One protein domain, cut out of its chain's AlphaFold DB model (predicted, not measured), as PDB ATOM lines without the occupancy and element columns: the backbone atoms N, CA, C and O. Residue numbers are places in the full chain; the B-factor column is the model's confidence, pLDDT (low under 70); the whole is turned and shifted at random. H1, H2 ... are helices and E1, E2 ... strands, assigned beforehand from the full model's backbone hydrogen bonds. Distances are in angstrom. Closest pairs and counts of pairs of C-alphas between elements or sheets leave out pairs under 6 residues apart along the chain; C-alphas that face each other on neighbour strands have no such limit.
ATOM      1  N   LEU A 574      38.911 -24.451 -10.991       58.75
ATOM      2  CA  LEU A 574      39.509 -25.649 -11.547       58.75
ATOM      3  C   LEU A 574      40.241 -26.402 -10.444       58.75
ATOM      4  O   LEU A 574      41.298 -25.958 -10.015       58.75
ATOM      5  N   GLU A 575      39.692 -27.538 -10.021       59.03
ATOM      6  CA  GLU A 575      40.356 -28.431  -9.073       59.03
ATOM      7  C   GLU A 575      41.513 -29.167  -9.765       59.03
ATOM      8  O   GLU A 575      41.353 -29.758 -10.839       59.03
ATOM      9  N   ILE A 576      42.699 -29.109  -9.159       63.88
ATOM     10  CA  ILE A 576      43.871 -29.869  -9.592       63.88
ATOM     11  C   ILE A 576      43.808 -31.236  -8.909       63.88
ATOM     12  O   ILE A 576      43.914 -31.332  -7.689       63.88
ATOM     13  N   ASN A 577      43.641 -32.307  -9.685       52.44
ATOM     14  CA  ASN A 577      43.700 -33.657  -9.125       52.44
ATOM     15  C   ASN A 577      45.108 -33.913  -8.555       52.44
ATOM     16  O   ASN A 577      46.097 -33.552  -9.189       52.44
ATOM     17  N   ASP A 578      45.163 -34.510  -7.359       57.59
ATOM     18  CA  ASP A 578      46.326 -34.721  -6.468       57.59
ATOM     19  C   ASP A 578      46.673 -33.574  -5.501       57.59
ATOM     20  O   ASP A 578      47.429 -33.795  -4.553       57.59
ATOM     21  N   VAL A 579      46.061 -32.391  -5.642       54.56
ATOM     22  CA  VAL A 579      46.134 -31.323  -4.633       54.56
ATOM     23  C   VAL A 579      44.753 -30.690  -4.488       54.56
ATOM     24  O   VAL A 579      44.401 -29.750  -5.202       54.56
ATOM     25  N   CYS A 580      43.933 -31.266  -3.603       47.16
ATOM     26  CA  CYS A 580      42.570 -30.790  -3.361       47.16
ATOM     27  C   CYS A 580      42.580 -29.280  -3.060       47.16
ATOM     28  O   CYS A 580      43.469 -28.800  -2.364       47.16
ATOM     29  N   ASP A 581      41.587 -28.563  -3.589       61.41
ATOM     30  CA  ASP A 581      41.222 -27.175  -3.262       61.41
ATOM     31  C   ASP A 581      42.007 -26.023  -3.908       61.41
ATOM     32  O   ASP A 581      41.748 -24.864  -3.569       61.41
ATOM     33  N   PHE A 582      42.896 -26.269  -4.876       70.44
ATOM     34  CA  PHE A 582      43.440 -25.139  -5.632       70.44
ATOM     35  C   PHE A 582      42.352 -24.447  -6.461       70.44
ATOM     36  O   PHE A 582      41.682 -25.077  -7.276       70.44
ATOM     37  N   ARG A 583      42.179 -23.136  -6.268       75.19
ATOM     38  CA  ARG A 583      41.204 -22.324  -7.012       75.19
ATOM     39  C   ARG A 583      41.918 -21.462  -8.043       75.19
ATOM     40  O   ARG A 583      42.372 -20.368  -7.733       75.19
ATOM     41  N   ILE A 584      41.999 -21.959  -9.276       85.00
ATOM     42  CA  ILE A 584      42.538 -21.200 -10.414       85.00
ATOM     43  C   ILE A 584      41.393 -20.751 -11.320       85.00
ATOM     44  O   ILE A 584      40.560 -21.561 -11.733       85.00
ATOM     45  N   GLU A 585      41.363 -19.462 -11.658       86.94
ATOM     46  CA  GLU A 585      40.363 -18.903 -12.569       86.94
ATOM     47  C   GLU A 585      40.689 -19.230 -14.036       86.94
ATOM     48  O   GLU A 585      41.763 -18.893 -14.546       86.94
ATOM     49  N   ASN A 586      39.743 -19.835 -14.761       88.00
ATOM     50  CA  ASN A 586      39.837 -19.980 -16.217       88.00
ATOM     51  C   ASN A 586      39.272 -18.744 -16.933       88.00
ATOM     52  O   ASN A 586      38.073 -18.671 -17.207       88.00
ATOM     53  N   LYS A 587      40.145 -17.806 -17.308       85.81
ATOM     54  CA  LYS A 587      39.785 -16.624 -18.108       85.81
ATOM     55  C   LYS A 587      39.989 -16.828 -19.612       85.81
ATOM     56  O   LYS A 587      39.792 -15.901 -20.397       85.81
ATOM     57  N   ALA A 588      40.359 -18.033 -20.049       83.19
ATOM     58  CA  ALA A 588      40.454 -18.356 -21.469       83.19
ATOM     59  C   ALA A 588      39.064 -18.456 -22.133       83.19
ATOM     60  O   ALA A 588      38.953 -18.350 -23.348       83.19
ATOM     61  N   GLY A 589      37.980 -18.639 -21.370       77.00
ATOM     62  CA  GLY A 589      36.613 -18.663 -21.913       77.00
ATOM     63  C   GLY A 589      36.261 -19.928 -22.710       77.00
ATOM     64  O   GLY A 589      35.173 -20.021 -23.272       77.00
ATOM     65  N   ILE A 590      37.151 -20.927 -22.741       77.69
ATOM     66  CA  ILE A 590      36.908 -22.247 -23.335       77.69
ATOM     67  C   ILE A 590      37.087 -23.314 -22.245       77.69
ATOM     68  O   ILE A 590      38.018 -23.207 -21.438       77.69
ATOM     69  N   PRO A 591      36.220 -24.348 -22.186       81.19
ATOM     70  CA  PRO A 591      36.440 -25.497 -21.317       81.19
ATOM     71  C   PRO A 591      37.828 -26.100 -21.546       81.19
ATOM     72  O   PRO A 591      38.202 -26.406 -22.678       81.19
ATOM     73  N   MET A 592      38.581 -26.270 -20.465       82.62
ATOM     74  CA  MET A 592      39.977 -26.685 -20.502       82.62
ATOM     75  C   MET A 592      40.162 -27.993 -19.736       82.62
ATOM     76  O   MET A 592      39.635 -28.149 -18.637       82.62
ATOM     77  N   ASP A 593      40.916 -28.921 -20.321       86.88
ATOM     78  CA  ASP A 593      41.400 -30.116 -19.629       86.88
ATOM     79  C   ASP A 593      42.660 -29.743 -18.841       86.88
ATOM     80  O   ASP A 593      43.748 -29.605 -19.409       86.88
ATOM     81  N   MET A 594      42.490 -29.525 -17.538       81.31
ATOM     82  CA  MET A 594      43.569 -29.058 -16.670       81.31
ATOM     83  C   MET A 594      44.672 -30.077 -16.493       81.31
ATOM     84  O   MET A 594      45.835 -29.691 -16.500       81.31
ATOM     85  N   GLN A 595      44.345 -31.366 -16.415       83.31
ATOM     86  CA  GLN A 595      45.377 -32.387 -16.291       83.31
ATOM     87  C   GLN A 595      46.276 -32.372 -17.523       83.31
ATOM     88  O   GLN A 595      47.502 -32.420 -17.421       83.31
ATOM     89  N   ARG A 596      45.669 -32.241 -18.706       88.88
ATOM     90  CA  ARG A 596      46.424 -32.088 -19.944       88.88
ATOM     91  C   ARG A 596      47.237 -30.795 -19.959       88.88
ATOM     92  O   ARG A 596      48.380 -30.845 -20.410       88.88
ATOM     93  N   LEU A 597      46.685 -29.675 -19.481       90.19
ATOM     94  CA  LEU A 597      47.416 -28.408 -19.444       90.19
ATOM     95  C   LEU A 597      48.618 -28.481 -18.494       90.19
ATOM     96  O   LEU A 597      49.724 -28.183 -18.936       90.19
ATOM     97  N   ILE A 598      48.424 -28.950 -17.259       88.88
ATOM     98  CA  ILE A 598      49.470 -29.155 -16.243       88.88
ATOM     99  C   ILE A 598      50.580 -30.044 -16.794       88.88
ATOM    100  O   ILE A 598      51.748 -29.659 -16.783       88.88
ATOM    101  N   ASN A 599      50.214 -31.182 -17.388       88.56
ATOM    102  CA  ASN A 599      51.177 -32.099 -17.997       88.56
ATOM    103  C   ASN A 599      51.918 -31.473 -19.192       88.56
ATOM    104  O   ASN A 599      53.066 -31.823 -19.458       88.56
ATOM    105  N   SER A 600      51.268 -30.572 -19.936       92.12
ATOM    106  CA  SER A 600      51.870 -29.889 -21.090       92.12
ATOM    107  C   SER A 600      52.700 -28.656 -20.727       92.12
ATOM    108  O   SER A 600      53.462 -28.192 -21.572       92.12
ATOM    109  N   ARG A 601      52.549 -28.136 -19.501       93.38
ATOM    110  CA  ARG A 601      53.190 -26.913 -18.998       93.38
ATOM    111  C   ARG A 601      53.881 -27.144 -17.646       93.38
ATOM    112  O   ARG A 601      53.546 -26.480 -16.661       93.38
ATOM    113  N   PRO A 602      54.839 -28.087 -17.555       93.50
ATOM    114  CA  PRO A 602      55.579 -28.334 -16.317       93.50
ATOM    115  C   PRO A 602      56.468 -27.149 -15.910       93.50
ATOM    116  O   PRO A 602      56.932 -27.090 -14.777       93.50
ATOM    117  N   GLU A 603      56.729 -26.211 -16.825       94.69
ATOM    118  CA  GLU A 603      57.505 -25.003 -16.564       94.69
ATOM    119  C   GLU A 603      56.737 -23.929 -15.778       94.69
ATOM    120  O   GLU A 603      57.346 -22.964 -15.312       94.69
ATOM    121  N   TRP A 604      55.415 -24.063 -15.626       94.50
ATOM    122  CA  TRP A 604      54.613 -23.105 -14.867       94.50
ATOM    123  C   TRP A 604      54.725 -23.365 -13.369       94.50
ATOM    124  O   TRP A 604      54.628 -24.499 -12.903       94.50
ATOM    125  N   ASN A 605      54.872 -22.292 -12.591       93.25
ATOM    126  CA  ASN A 605      54.780 -22.378 -11.138       93.25
ATOM    127  C   ASN A 605      53.302 -22.416 -10.729       93.25
ATOM    128  O   ASN A 605      52.724 -21.382 -10.400       93.25
ATOM    129  N   TRP A 606      52.699 -23.604 -10.804       90.25
ATOM    130  CA  TRP A 606      51.271 -23.836 -10.562       90.25
ATOM    131  C   TRP A 606      50.784 -23.329  -9.202       90.25
ATOM    132  O   TRP A 606      49.683 -22.789  -9.127       90.25
ATOM    133  N   GLU A 607      51.627 -23.376  -8.168       88.50
ATOM    134  CA  GLU A 607      51.319 -22.835  -6.835       88.50
ATOM    135  C   GLU A 607      51.059 -21.323  -6.857       88.50
ATOM    136  O   GLU A 607      50.318 -20.803  -6.033       88.50
ATOM    137  N   ARG A 608      51.652 -20.606  -7.819       93.38
ATOM    138  CA  ARG A 608      51.505 -19.157  -7.992       93.38
ATOM    139  C   ARG A 608      50.430 -18.761  -8.984       93.38
ATOM    140  O   ARG A 608      50.172 -17.567  -9.108       93.38
ATOM    141  N   VAL A 609      49.868 -19.690  -9.749       94.19
ATOM    142  CA  VAL A 609      48.947 -19.332 -10.832       94.19
ATOM    143  C   VAL A 609      47.641 -18.813 -10.231       94.19
ATOM    144  O   VAL A 609      46.909 -19.545  -9.575       94.19
ATOM    145  N   LYS A 610      47.351 -17.535 -10.484       93.62
ATOM    146  CA  LYS A 610      46.095 -16.850 -10.155       93.62
ATOM    147  C   LYS A 610      45.013 -17.180 -11.178       93.62
ATOM    148  O   LYS A 610      43.878 -17.487 -10.831       93.62
ATOM    149  N   SER A 611      45.368 -17.116 -12.460       93.75
ATOM    150  CA  SER A 611      44.439 -17.390 -13.559       93.75
ATOM    151  C   SER A 611      45.163 -17.907 -14.796       93.75
ATOM    152  O   SER A 611      46.364 -17.681 -14.960       93.75
ATOM    153  N   VAL A 612      44.429 -18.597 -15.669       93.50
ATOM    154  CA  VAL A 612      44.909 -19.005 -16.994       93.50
ATOM    155  C   VAL A 612      44.173 -18.204 -18.063       93.50
ATOM    156  O   VAL A 612      42.949 -18.287 -18.191       93.50
ATOM    157  N   ASN A 613      44.941 -17.454 -18.851       93.06
ATOM    158  CA  ASN A 613      44.463 -16.579 -19.918       93.06
ATOM    159  C   ASN A 613      44.821 -17.151 -21.295       93.06
ATOM    160  O   ASN A 613      45.684 -18.022 -21.423       93.06
ATOM    161  N   TYR A 614      44.204 -16.608 -22.349       89.75
ATOM    162  CA  TYR A 614      44.763 -16.735 -23.693       89.75
ATOM    163  C   TYR A 614      45.873 -15.713 -23.896       89.75
ATOM    164  O   TYR A 614      45.653 -14.513 -23.746       89.75
ATOM    165  N   HIS A 615      47.034 -16.199 -24.307       83.56
ATOM    166  CA  HIS A 615      48.064 -15.400 -24.937       83.56
ATOM    167  C   HIS A 615      48.021 -15.667 -26.434       83.56
ATOM    168  O   HIS A 615      48.176 -16.797 -26.906       83.56
ATOM    169  N   ILE A 616      47.753 -14.618 -27.193       80.19
ATOM    170  CA  ILE A 616      47.641 -14.708 -28.636       80.19
ATOM    171  C   ILE A 616      48.971 -14.229 -29.209       80.19
ATOM    172  O   ILE A 616      49.327 -13.060 -29.113       80.19
ATOM    173  N   GLN A 617      49.718 -15.150 -29.803       76.00
ATOM    174  CA  GLN A 617      50.921 -14.814 -30.550       76.00
ATOM    175  C   GLN A 617      50.548 -14.563 -32.005       76.00
ATOM    176  O   GLN A 617      49.988 -15.436 -32.676       76.00
ATOM    177  N   ILE A 618      50.899 -13.380 -32.507       72.38
ATOM    178  CA  ILE A 618      50.783 -13.046 -33.925       72.38
ATOM    179  C   ILE A 618      52.186 -13.087 -34.538       72.38
ATOM    180  O   ILE A 618      52.916 -12.097 -34.480       72.38
ATOM    181  N   PRO A 619      52.624 -14.230 -35.098       75.50
ATOM    182  CA  PRO A 619      53.892 -14.270 -35.810       75.50
ATOM    183  C   PRO A 619      53.849 -13.310 -37.017       75.50
ATOM    184  O   PRO A 619      52.813 -13.240 -37.682       75.50
ATOM    185  N   PRO A 620      54.969 -12.651 -37.391       68.94
ATOM    186  CA  PRO A 620      54.997 -11.581 -38.404       68.94
ATOM    187  C   PRO A 620      54.394 -11.932 -39.775       68.94
ATOM    188  O   PRO A 620      54.124 -11.047 -40.582       68.94
ATOM    189  N   ARG A 621      54.247 -13.227 -40.088       64.69
ATOM    190  CA  ARG A 621      53.715 -13.744 -41.360       64.69
ATOM    191  C   ARG A 621      52.896 -15.036 -41.193       64.69
ATOM    192  O   ARG A 621      52.956 -15.901 -42.064       64.69
ATOM    193  N   GLY A 622      52.170 -15.213 -40.086       66.75
ATOM    194  CA  GLY A 622      51.415 -16.449 -39.828       66.75
ATOM    195  C   GLY A 622      50.025 -16.236 -39.217       66.75
ATOM    196  O   GLY A 622      49.679 -15.115 -38.857       66.75
ATOM    197  N   PRO A 623      49.206 -17.303 -39.133       68.12
ATOM    198  CA  PRO A 623      47.918 -17.238 -38.450       68.12
ATOM    199  C   PRO A 623      48.122 -16.915 -36.966       68.12
ATOM    200  O   PRO A 623      49.141 -17.294 -36.390       68.12
ATOM    201  N   GLN A 624      47.138 -16.255 -36.351       74.50
ATOM    202  CA  GLN A 624      47.116 -16.051 -34.903       74.50
ATOM    203  C   GLN A 624      47.193 -17.410 -34.199       74.50
ATOM    204  O   GLN A 624      46.350 -18.284 -34.421       74.50
ATOM    205  N   ILE A 625      48.208 -17.591 -33.360       81.94
ATOM    206  CA  ILE A 625      48.375 -18.784 -32.538       81.94
ATOM    207  C   ILE A 625      47.850 -18.429 -31.155       81.94
ATOM    208  O   ILE A 625      48.425 -17.596 -30.460       81.94
ATOM    209  N   ARG A 626      46.727 -19.036 -30.768       84.44
ATOM    210  CA  ARG A 626      46.190 -18.904 -29.413       84.44
ATOM    211  C   ARG A 626      46.823 -19.975 -28.545       84.44
ATOM    212  O   ARG A 626      46.653 -21.161 -28.824       84.44
ATOM    213  N   ASP A 627      47.529 -19.552 -27.512       90.44
ATOM    214  CA  ASP A 627      48.142 -20.431 -26.530       90.44
ATOM    215  C   ASP A 627      47.696 -20.026 -25.124       90.44
ATOM    216  O   ASP A 627      47.231 -18.907 -24.905       90.44
ATOM    217  N   TYR A 628      47.788 -20.937 -24.165       93.12
ATOM    218  CA  TYR A 628      47.470 -20.615 -22.778       93.12
ATOM    219  C   TYR A 628      48.663 -19.920 -22.124       93.12
ATOM    220  O   TYR A 628      49.808 -20.307 -22.359       93.12
ATOM    221  N   ALA A 629      48.400 -18.922 -21.285       94.31
ATOM    222  CA  ALA A 629      49.415 -18.269 -20.469       94.31
ATOM    223  C   ALA A 629      48.942 -18.117 -19.017       94.31
ATOM    224  O   ALA A 629      47.780 -17.762 -18.791       94.31
ATOM    225  N   PRO A 630      49.821 -18.362 -18.034       96.06
ATOM    226  CA  PRO A 630      49.496 -18.186 -16.633       96.06
ATOM    227  C   PRO A 630      49.652 -16.715 -16.240       96.06
ATOM    228  O   PRO A 630      50.600 -16.043 -16.648       96.06
ATOM    229  N   VAL A 631      48.761 -16.235 -15.383       95.06
ATOM    230  CA  VAL A 631      48.971 -15.023 -14.590       95.06
ATOM    231  C   VAL A 631      49.313 -15.466 -13.181       95.06
ATOM    232  O   VAL A 631      48.587 -16.273 -12.599       95.06
ATOM    233  N   TYR A 632      50.409 -14.952 -12.634       95.19
ATOM    234  CA  TYR A 632      50.893 -15.332 -11.312       95.19
ATOM    235  C   TYR A 632      50.471 -14.318 -10.245       95.19
ATOM    236  O   TYR A 632      50.392 -13.125 -10.523       95.19
ATOM    237  N   TYR A 633      50.267 -14.780  -9.013       93.19
ATOM    238  CA  TYR A 633      50.317 -13.918  -7.838       93.19
ATOM    239  C   TYR A 633      51.729 -13.353  -7.656       93.19
ATOM    240  O   TYR A 633      52.736 -14.030  -7.921       93.19
TER     241      TYR A 633
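This is residues 574 to 633 of the 654 residues of an uncharacterized protein of Stagonospora sp. SRC1lsM3a (UniProt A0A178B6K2). A long two-stranded hairpin, E3 and E4, makes most of the length, and a smaller hairpin, E1 and E2, joins it side by side near the start of E3, so that the four strands form one curled, strongly twisted sheet. The one short helix, H1, only grazes this sheet near E1, and the turn of the long hairpin lies at the other end of the domain. The printed part has 60 residues, with four named strands and one named helix in the order E1, E2, H1, E3, E4; the class is mostly strand. The sheet is mixed, in the order E1, E2, E3, E4, antiparallel but for the parallel pair E2 and E3. The whole is only just compact, close to loose, with a radius of gyration of the C-alphas of 12.6 A, and elongated, with spans of 43 by 22 by 20 A.

Strand E1, residues 574 to 576, and strand E2, residues 579 to 586, form an antiparallel hairpin at 145 degrees, with N 579 and O 576 3.1 A apart, within hydrogen-bond range. E2 bends by 54 degrees at residue 582, and its pairing is staggered: residues 579 to 584 pair with E1, residues 585 to 586 with E3, residues 609 to 617. E2 and E3 are parallel at 41 degrees, with N 612 and O 585 2.9 A apart. Helix H1, residues 594 to 600, stands between them in the chain, a strand-helix-strand unit of two parallel neighbour strands with a helix between, its crossover left-handed. H1 is on the sheet but only grazes it, with its residues 594 to 598; its closest C-alphas to E1 are those of Met 594 and Ile 576, 7.1 A apart. In H1 every O i to N i+4 pair is within hydrogen-bond range. E3 bends by 54 degrees at residue 612 and forms an antiparallel hairpin at 153 degrees with E4, residues 625 to 632; N 613 and O 629 are 2.9 A apart, N 617 and O 625 2.8 A. E1 and E4 are the edge strands and are apart.

E1 begins at C-alpha 574, at (39.509, -25.649, -11.547). E2 is 17.4 A long, E3 20.3 A and E4 21.7 A, from first to last C-alpha. H1 begins at C-alpha 594, at (43.569, -29.058, -16.670). E4 ends at C-alpha 632, at (50.893, -15.332, -11.312).

The two C-alphas farthest apart are those of Cys 580 and Arg 621, at 43.1 A. The printed part has no cut. The link from E1 to E2 is tight and the other three are short. Mean pLDDT of the printed part is 81.7; residues 574 to 581 and 620 to 623 are under 70.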